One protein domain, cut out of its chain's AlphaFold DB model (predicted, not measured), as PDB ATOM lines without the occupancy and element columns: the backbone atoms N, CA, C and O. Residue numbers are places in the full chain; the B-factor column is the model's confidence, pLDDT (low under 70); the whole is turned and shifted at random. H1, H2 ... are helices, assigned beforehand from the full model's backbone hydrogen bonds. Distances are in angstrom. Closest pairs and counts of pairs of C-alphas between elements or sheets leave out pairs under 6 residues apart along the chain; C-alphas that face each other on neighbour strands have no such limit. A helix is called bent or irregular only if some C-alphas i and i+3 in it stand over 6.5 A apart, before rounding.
ATOM      1  N   ALA A 157     198.233 302.543 270.435       75.56
ATOM      2  CA  ALA A 157     199.214 303.555 270.822       75.56
ATOM      3  C   ALA A 157     200.653 303.203 270.404       75.56
ATOM      4  O   ALA A 157     201.430 304.099 270.076       75.56
ATOM      5  N   LEU A 158     201.011 301.915 270.361       79.38
ATOM      6  CA  LEU A 158     202.391 301.477 270.103       79.38
ATOM      7  C   LEU A 158     202.943 301.930 268.737       79.38
ATOM      8  O   LEU A 158     204.055 302.455 268.707       79.38
ATOM      9  N   PRO A 159     202.211 301.804 267.610       80.12
ATOM     10  CA  PRO A 159     202.710 302.265 266.315       80.12
ATOM     11  C   PRO A 159     202.961 303.771 266.293       80.12
ATOM     12  O   PRO A 159     203.961 304.216 265.740       80.12
ATOM     13  N   LEU A 160     202.070 304.546 266.922       81.81
ATOM     14  CA  LEU A 160     202.186 306.001 267.014       81.81
ATOM     15  C   LEU A 160     203.408 306.405 267.844       81.81
ATOM     16  O   LEU A 160     204.151 307.294 267.435       81.81
ATOM     17  N   MET A 161     203.661 305.728 268.966       84.62
ATOM     18  CA  MET A 161     204.841 305.960 269.807       84.62
ATOM     19  C   MET A 161     206.145 305.635 269.074       84.62
ATOM     20  O   MET A 161     207.082 306.429 269.088       84.62
ATOM     21  N   VAL A 162     206.210 304.491 268.391       85.88
ATOM     22  CA  VAL A 162     207.412 304.088 267.647       85.88
ATOM     23  C   VAL A 162     207.675 305.040 266.483       85.88
ATOM     24  O   VAL A 162     208.801 305.498 266.298       85.88
ATOM     25  N   LEU A 163     206.634 305.388 265.727       85.06
ATOM     26  CA  LEU A 163     206.752 306.293 264.591       85.06
ATOM     27  C   LEU A 163     207.176 307.702 265.033       85.06
ATOM     28  O   LEU A 163     208.117 308.261 264.473       85.06
ATOM     29  N   SER A 164     206.532 308.253 266.066       85.19
ATOM     30  CA  SER A 164     206.911 309.557 266.633       85.19
ATOM     31  C   SER A 164     208.343 309.559 267.168       85.19
ATOM     32  O   SER A 164     209.076 310.513 266.919       85.19
ATOM     33  N   SER A 165     208.783 308.469 267.800       89.44
ATOM     34  CA  SER A 165     210.167 308.316 268.262       89.44
ATOM     35  C   SER A 165     211.165 308.356 267.103       89.44
ATOM     36  O   SER A 165     212.139 309.102 267.169       89.44
ATOM     37  N   PHE A 166     210.919 307.618 266.013       88.88
ATOM     38  CA  PHE A 166     211.808 307.630 264.842       88.88
ATOM     39  C   PHE A 166     211.919 309.013 264.194       88.88
ATOM     40  O   PHE A 166     213.010 309.399 263.778       88.88
ATOM     41  N   TYR A 167     210.822 309.776 264.148       87.00
ATOM     42  CA  TYR A 167     210.847 311.158 263.665       87.00
ATOM     43  C   TYR A 167     211.583 312.118 264.610       87.00
ATOM     44  O   TYR A 167     212.135 313.116 264.150       87.00
ATOM     45  N   LEU A 168     211.625 311.819 265.911       88.12
ATOM     46  CA  LEU A 168     212.280 312.659 266.912       88.12
ATOM     47  C   LEU A 168     213.812 312.508 266.905       88.12
ATOM     48  O   LEU A 168     214.517 313.477 267.173       88.12
ATOM     49  N   ILE A 169     214.335 311.326 266.554       90.88
ATOM     50  CA  ILE A 169     215.783 311.041 266.505       90.88
ATOM     51  C   ILE A 169     216.584 312.099 265.716       90.88
ATOM     52  O   ILE A 169     217.532 312.647 266.284       90.88
ATOM     53  N   PRO A 170     216.261 312.421 264.443       91.44
ATOM     54  CA  PRO A 170     217.030 313.410 263.688       91.44
ATOM     55  C   PRO A 170     216.966 314.814 264.303       91.44
ATOM     56  O   PRO A 170     217.969 315.520 264.282       91.44
ATOM     57  N   ARG A 171     215.832 315.200 264.903       88.94
ATOM     58  CA  ARG A 171     215.670 316.499 265.577       88.94
ATOM     59  C   ARG A 171     216.501 316.605 266.848       88.94
ATOM     60  O   ARG A 171     217.234 317.567 267.020       88.94
ATOM     61  N   VAL A 172     216.458 315.582 267.700       90.31
ATOM     62  CA  VAL A 172     217.265 315.542 268.931       90.31
ATOM     63  C   VAL A 172     218.759 315.572 268.610       90.31
ATOM     64  O   VAL A 172     219.534 316.143 269.371       90.31
ATOM     65  N   LYS A 173     219.172 314.988 267.478       93.31
ATOM     66  CA  LYS A 173     220.557 315.073 267.009       93.31
ATOM     67  C   LYS A 173     220.959 316.515 266.673       93.31
ATOM     68  O   LYS A 173     222.008 316.954 267.129       93.31
ATOM     69  N   GLU A 174     220.127 317.231 265.920       93.25
ATOM     70  CA  GLU A 174     220.341 318.642 265.571       93.25
ATOM     71  C   GLU A 174     220.412 319.525 266.831       93.25
ATOM     72  O   GLU A 174     221.355 320.296 267.006       93.25
ATOM     73  N   ASP A 175     219.483 319.342 267.772       91.75
ATOM     74  CA  ASP A 175     219.477 320.090 269.034       91.75
ATOM     75  C   ASP A 175     220.710 319.790 269.892       91.75
ATOM     76  O   ASP A 175     221.286 320.692 270.502       91.75
ATOM     77  N   ALA A 176     221.149 318.528 269.928       91.69
ATOM     78  CA  ALA A 176     222.352 318.137 270.650       91.69
ATOM     79  C   ALA A 176     223.602 318.801 270.057       91.69
ATOM     80  O   ALA A 176     224.448 319.272 270.815       91.69
ATOM     81  N   GLU A 177     223.715 318.874 268.727       92.38
ATOM     82  CA  GLU A 177     224.818 319.557 268.036       92.38
ATOM     83  C   GLU A 177     224.822 321.066 268.338       92.38
ATOM     84  O   GLU A 177     225.862 321.604 268.730       92.38
ATOM     85  N   ASN A 178     223.657 321.719 268.295       91.12
ATOM     86  CA  ASN A 178     223.508 323.138 268.638       91.12
ATOM     87  C   ASN A 178     223.874 323.427 270.105       91.12
ATOM     88  O   ASN A 178     224.613 324.366 270.412       91.12
ATOM     89  N   ILE A 179     223.390 322.605 271.041       89.25
ATOM     90  CA  ILE A 179     223.695 322.749 272.471       89.25
ATOM     91  C   ILE A 179     225.188 322.530 272.731       89.25
ATOM     92  O   ILE A 179     225.784 323.270 273.516       89.25
ATOM     93  N   LEU A 180     225.807 321.552 272.058       89.56
ATOM     94  CA  LEU A 180     227.249 321.312 272.137       89.56
ATOM     95  C   LEU A 180     228.058 322.518 271.664       89.56
ATOM     96  O   LEU A 180     229.057 322.860 272.296       89.56
ATOM     97  N   GLU A 181     227.648 323.166 270.575       88.81
ATOM     98  CA  GLU A 181     228.325 324.353 270.054       88.81
ATOM     99  C   GLU A 181     228.223 325.533 271.028       88.81
ATOM    100  O   GLU A 181     229.237 326.137 271.385       88.81
ATOM    101  N   VAL A 182     227.030 325.788 271.575       89.31
ATOM    102  CA  VAL A 182     226.821 326.824 272.600       89.31
ATOM    103  C   VAL A 182     227.647 326.542 273.859       89.31
ATOM    104  O   VAL A 182     228.245 327.453 274.435       89.31
ATOM    105  N   GLN A 183     227.716 325.286 274.302       84.94
ATOM    106  CA  GLN A 183     228.520 324.895 275.465       84.94
ATOM    107  C   GLN A 183     230.022 325.002 275.206       84.94
ATOM    108  O   GLN A 183     230.771 325.381 276.110       84.94
ATOM    109  N   ARG A 184     230.460 324.741 273.970       83.75
ATOM    110  CA  ARG A 184     231.846 324.949 273.547       83.75
ATOM    111  C   ARG A 184     232.229 326.427 273.635       83.75
ATOM    112  O   ARG A 184     233.287 326.729 274.177       83.75
ATOM    113  N   VAL A 185     231.362 327.337 273.186       87.50
ATOM    114  CA  VAL A 185     231.577 328.794 273.311       87.50
ATOM    115  C   VAL A 185     231.611 329.239 274.777       87.50
ATOM    116  O   VAL A 185     232.412 330.091 275.146       87.50
ATOM    117  N   ARG A 186     230.801 328.620 275.644       83.62
ATOM    118  CA  ARG A 186     230.795 328.883 277.097       83.62
ATOM    119  C   ARG A 186     232.019 328.336 277.840       83.62
ATOM    120  O   ARG A 186     232.080 328.456 279.060       83.62
ATOM    121  N   GLY A 187     232.976 327.737 277.133       78.06
ATOM    122  CA  GLY A 187     234.209 327.241 277.729       78.06
ATOM    123  C   GLY A 187     233.997 326.042 278.650       78.06
ATOM    124  O   GLY A 187     234.774 325.864 279.585       78.06
ATOM    125  N   VAL A 188     232.964 325.217 278.416       75.25
ATOM    126  CA  VAL A 188     232.821 323.935 279.124       75.25
ATOM    127  C   VAL A 188     234.034 323.073 278.764       75.25
ATOM    128  O   VAL A 188     234.126 322.517 277.669       75.25
ATOM    129  N   VAL A 189     235.010 323.049 279.673       60.59
ATOM    130  CA  VAL A 189     236.300 322.380 279.505       60.59
ATOM    131  C   VAL A 189     236.066 320.890 279.277       60.59
ATOM    132  O   VAL A 189     235.282 320.248 279.970       60.59
ATOM    133  N   LYS A 190     236.749 320.341 278.272       62.66
ATOM    134  CA  LYS A 190     236.754 318.911 277.963       62.66
ATOM    135  C   LYS A 190     237.450 318.183 279.118       62.66
ATOM    136  O   LYS A 190     238.636 318.394 279.351       62.66
ATOM    137  N   ASP A 191     236.688 317.399 279.868       63.81
ATOM    138  CA  ASP A 191     237.107 316.900 281.179       63.81
ATOM    139  C   ASP A 191     238.240 315.870 281.165       63.81
ATOM    140  O   ASP A 191     238.335 315.024 280.274       63.81
ATOM    141  N   SER A 192     239.033 315.893 282.242       63.00
ATOM    142  CA  SER A 192     240.130 314.971 282.556       63.00
ATOM    143  C   SER A 192     239.821 314.002 283.720       63.00
ATOM    144  O   SER A 192     240.735 313.426 284.303       63.00
ATOM    145  N   GLY A 193     238.543 313.750 284.048       79.56
ATOM    146  CA  GLY A 193     238.152 312.780 285.088       79.56
ATOM    147  C   GLY A 193     236.701 312.281 285.002       79.56
ATOM    148  O   GLY A 193     235.848 312.917 284.383       79.56
ATOM    149  N   PHE A 194     236.403 311.137 285.638       75.12
ATOM    150  CA  PHE A 194     235.102 310.441 285.546       75.12
ATOM    151  C   PHE A 194     233.923 311.258 286.111       75.12
ATOM    152  O   PHE A 194     232.902 311.410 285.440       75.12
ATOM    153  N   LEU A 195     234.073 311.848 287.308       79.50
ATOM    154  CA  LEU A 195     233.033 312.693 287.923       79.50
ATOM    155  C   LEU A 195     232.772 313.968 287.114       79.50
ATOM    156  O   LEU A 195     231.629 314.395 286.951       79.50
ATOM    157  N   GLN A 196     233.841 314.567 286.596       76.31
ATOM    158  CA  GLN A 196     233.753 315.798 285.825       76.31
ATOM    159  C   GLN A 196     233.061 315.531 284.480       76.31
ATOM    160  O   GLN A 196     232.107 316.229 284.146       76.31
ATOM    161  N   THR A 197     233.392 314.404 283.833       79.25
ATOM    162  CA  THR A 197     232.747 313.920 282.599       79.25
ATOM    163  C   THR A 197     231.245 313.690 282.774       79.25
ATOM    164  O   THR A 197     230.460 313.927 281.855       79.25
ATOM    165  N   PHE A 198     230.806 313.220 283.943       81.06
ATOM    166  CA  PHE A 198     229.377 313.080 284.219       81.06
ATOM    167  C   PHE A 198     228.691 314.448 284.329       81.06
ATOM    168  O   PHE A 198     227.637 314.669 283.731       81.06
ATOM    169  N   ARG A 199     229.312 315.391 285.048       79.50
ATOM    170  CA  ARG A 199     228.785 316.749 285.221       79.50
ATOM    171  C   ARG A 199     228.738 317.531 283.904       79.50
ATOM    172  O   ARG A 199     227.760 318.238 283.669       79.50
ATOM    173  N   SER A 200     229.731 317.387 283.028       78.38
ATOM    174  CA  SER A 200     229.696 318.015 281.701       78.38
ATOM    175  C   SER A 200     228.621 317.412 280.807       78.38
ATOM    176  O   SER A 200     227.864 318.155 280.186       78.38
ATOM    177  N   ARG A 201     228.450 316.082 280.807       83.38
ATOM    178  CA  ARG A 201     227.341 315.430 280.088       83.38
ATOM    179  C   ARG A 201     225.976 315.877 280.608       83.38
ATOM    180  O   ARG A 201     225.067 316.080 279.807       83.38
ATOM    181  N   ALA A 202     225.830 316.089 281.916       85.12
ATOM    182  CA  ALA A 202     224.593 316.611 282.495       85.12
ATOM    183  C   ALA A 202     224.239 318.006 281.948       85.12
ATOM    184  O   ALA A 202     223.063 318.285 281.717       85.12
ATOM    185  N   SER A 203     225.239 318.852 281.664       82.62
ATOM    186  CA  SER A 203     225.021 320.165 281.046       82.62
ATOM    187  C   SER A 203     224.331 320.055 279.685       82.62
ATOM    188  O   SER A 203     223.513 320.905 279.360       82.62
ATOM    189  N   LEU A 204     224.610 319.007 278.905       87.62
ATOM    190  CA  LEU A 204     223.968 318.729 277.616       87.62
ATOM    191  C   LEU A 204     222.601 318.052 277.758       87.62
ATOM    192  O   LEU A 204     221.652 318.408 277.062       87.62
ATOM    193  N   VAL A 205     222.492 317.074 278.657       90.31
ATOM    194  CA  VAL A 205     221.279 316.256 278.795       90.31
ATOM    195  C   VAL A 205     220.120 317.064 279.382       90.31
ATOM    196  O   VAL A 205     218.992 316.923 278.919       90.31
ATOM    197  N   ILE A 206     220.372 317.934 280.367       91.50
ATOM    198  CA  ILE A 206     219.307 318.687 281.050       91.50
ATOM    199  C   ILE A 206     218.534 319.615 280.085       91.50
ATOM    200  O   ILE A 206     217.302 319.543 280.074       91.50
ATOM    201  N   PRO A 207     219.185 320.457 279.251       90.06
ATOM    202  CA  PRO A 207     218.482 321.277 278.266       90.06
ATOM    203  C   PRO A 207     217.711 320.446 277.238       90.06
ATOM    204  O   PRO A 207     216.563 320.778 276.952       90.06
ATOM    205  N   LEU A 208     218.296 319.347 276.744       92.06
ATOM    206  CA  LEU A 208     217.624 318.444 275.804       92.06
ATOM    207  C   LEU A 208     216.349 317.849 276.402       92.06
ATOM    208  O   LEU A 208     215.309 317.860 275.753       92.06
ATOM    209  N   LEU A 209     216.404 317.378 277.651       93.06
ATOM    210  CA  LEU A 209     215.234 316.829 278.336       93.06
ATOM    211  C   LEU A 209     214.130 317.873 278.481       93.06
ATOM    212  O   LEU A 209     212.973 317.580 278.188       93.06
ATOM    213  N   ARG A 210     214.479 319.098 278.892       92.62
ATOM    214  CA  ARG A 210     213.507 320.192 279.016       92.62
ATOM    215  C   ARG A 210     212.807 320.467 277.684       92.62
ATOM    216  O   ARG A 210     211.586 320.591 277.654       92.62
ATOM    217  N   ASP A 211     213.574 320.535 276.602       90.50
ATOM    218  CA  ASP A 211     213.053 320.798 275.262       90.50
ATOM    219  C   ASP A 211     212.216 319.619 274.720       90.50
ATOM    220  O   ASP A 211     211.197 319.803 274.052       90.50
ATOM    221  N   SER A 212     212.582 318.379 275.056       90.88
ATOM    222  CA  SER A 212     211.768 317.195 274.759       90.88
ATOM    223  C   SER A 212     210.437 317.173 275.521       90.88
ATOM    224  O   SER A 212     209.430 316.806 274.921       90.88
ATOM    225  N   PHE A 213     210.397 317.582 276.796       92.38
ATOM    226  CA  PHE A 213     209.147 317.652 277.568       92.38
ATOM    227  C   PHE A 213     208.172 318.676 276.982       92.38
ATOM    228  O   PHE A 213     207.034 318.327 276.685       92.38
ATOM    229  N   ILE A 214     208.642 319.898 276.714       92.44
ATOM    230  CA  ILE A 214     207.813 320.960 276.121       92.44
ATOM    231  C   ILE A 214     207.237 320.509 274.772       92.44
ATOM    232  O   ILE A 214     206.055 320.694 274.488       92.44
ATOM    233  N   ARG A 215     208.056 319.866 273.932       88.94
ATOM    234  CA  ARG A 215     207.593 319.352 272.637       88.94
ATOM    235  C   ARG A 215     206.637 318.179 272.757       88.94
ATOM    236  O   ARG A 215     205.758 318.055 271.909       88.94
ATOM    237  N   SER A 216     206.784 317.337 273.776       90.31
ATOM    238  CA  SER A 216     205.827 316.268 274.053       90.31
ATOM    239  C   SER A 216     204.447 316.834 274.384       90.31
ATOM    240  O   SER A 216     203.459 316.307 273.877       90.31
ATOM    241  N   ASP A 217     204.372 317.915 275.162       92.25
ATOM    242  CA  ASP A 217     203.100 318.562 275.511       92.25
ATOM    243  C   ASP A 217     202.424 319.167 274.273       92.25
ATOM    244  O   ASP A 217     201.262 318.875 273.990       92.25
ATOM    245  N   ILE A 218     203.182 319.909 273.456       91.62
ATOM    246  CA  ILE A 218     202.687 320.478 272.188       91.62
ATOM    247  C   ILE A 218     202.234 319.367 271.230       91.62
ATOM    248  O   ILE A 218     201.198 319.471 270.567       91.62
ATOM    249  N   LEU A 219     203.007 318.280 271.141       88.94
ATOM    250  CA  LEU A 219     202.650 317.136 270.313       88.94
ATOM    251  C   LEU A 219     201.356 316.496 270.824       88.94
ATOM    252  O   LEU A 219     200.472 316.238 270.013       88.94
ATOM    253  N   ALA A 220     201.207 316.284 272.132       88.44
ATOM    254  CA  ALA A 220     199.998 315.718 272.722       88.44
ATOM    255  C   ALA A 220     198.760 316.575 272.419       88.44
ATOM    256  O   ALA A 220     197.771 316.040 271.917       88.44
ATOM    257  N   GLU A 221     198.842 317.895 272.597       90.19
ATOM    258  CA  GLU A 221     197.762 318.832 272.259       90.19
ATOM    259  C   GLU A 221     197.413 318.781 270.757       90.19
ATOM    260  O   GLU A 221     196.245 318.699 270.358       90.19
ATOM    261  N   SER A 222     198.424 318.718 269.883       90.44
ATOM    262  CA  SER A 222     198.213 318.585 268.433       90.44
ATOM    263  C   SER A 222     197.569 317.245 268.034       90.44
ATOM    264  O   SER A 222     196.785 317.168 267.085       90.44
ATOM    265  N   LEU A 223     197.891 316.162 268.745       86.25
ATOM    266  CA  LEU A 223     197.325 314.836 268.503       86.25
ATOM    267  C   LEU A 223     195.885 314.752 269.028       86.25
ATOM    268  O   LEU A 223     195.045 314.092 268.404       86.25
ATOM    269  N   GLU A 224     195.584 315.436 270.134       85.81
ATOM    270  CA  GLU A 224     194.240 315.545 270.698       85.81
ATOM    271  C   GLU A 224     193.309 316.354 269.794       85.81
ATOM    272  O   GLU A 224     192.227 315.867 269.454       85.81
ATOM    273  N   THR A 225     193.752 317.517 269.311       90.31
ATOM    274  CA  THR A 225     192.991 318.331 268.341       90.31
ATOM    275  C   THR A 225     192.736 317.586 267.028       90.31
ATOM    276  O   THR A 225     191.669 317.722 266.433       90.31
ATOM    277  N   ARG A 226     193.666 316.720 266.600       83.00
ATOM    278  CA  ARG A 226     193.497 315.819 265.441       83.00
ATOM    279  C   ARG A 226     192.631 314.586 265.724       83.00
ATOM    280  O   ARG A 226     192.394 313.790 264.816       83.00
ATOM    281  N   GLY A 227     192.169 314.391 266.959       80.12
ATOM    282  CA  GLY A 227     191.318 313.268 267.352       80.12
ATOM    283  C   GLY A 227     192.018 311.905 267.340       80.12
ATOM    284  O   GLY A 227     191.346 310.872 267.377       80.12
TER     285      GLY A 227
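Overview. This is residues 157 to 227 of the 297 residues of an uncharacterized protein of Thermoplasmata archaeon (UniProt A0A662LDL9). Two long helices form an open helical hairpin and cross as an X, with the link between them at one end of a rod and two stretches that stand free sticking out at the other: residues 157 to 163, which belong to H1, and residues 220 to 227, of which 220 to 225 belong to H2. The first helix, H1, is bent into two arms, and its second arm, H1b, crosses H2 near a kink in H2. The printed part has 71 residues with two named helices, H1 then H2, and no named strand; the class is all helix. It is loose, with a radius of gyration of the C-alphas of 15.7 A and spans of 50 by 21 by 17 A.

Arrangement. Begin at residue 157, where H1, residues 157 to 185, starts; by its hydrogen bonds it was assigned as one helix, but it is bent, with C-alphas 167 and 170 6.6 A apart. Its arms H1a, residues 157 to 167, and H1b, residues 170 to 185, stand at a steep tilt of 46 degrees. A short link of 8 residues leads to H2, residues 194 to 225. H1b and H2 form a helical hairpin and touch, H2 with residues 204 to 208 alone; their closest C-alphas, those of Ile 179 and Leu 204, are 6.5 A apart. They run opposite ways at a steep tilt of 42 degrees. H1a and H2 are apart. Every O i to N i+4 pair is within hydrogen-bond range in H1a and H1b, and 26 of 28 are in H2.

Along the chain. Find C-alpha 157 at (199.214, 303.555, 270.822); from there H1a runs 15.6 A to Tyr 167. H1b runs 23.3 A from Pro 170 to C-alpha 185 at (231.577, 328.794, 273.311). H2 runs 46.2 A from Phe 194 to C-alpha 225 at (192.991, 318.331, 268.341). Look near residue 204 for its kink of 29 degrees; H2 is neither bent nor irregular, but only just: C-alphas 204 and 207 are 6.1 A apart.

Size, cuts and confidence. The two C-alphas farthest apart, those of Ser 192 and Gly 227, are 51.2 A apart. The printed part has no cut. Its mean pLDDT is 85.3, and you will find values under 70 at residues 189 to 192.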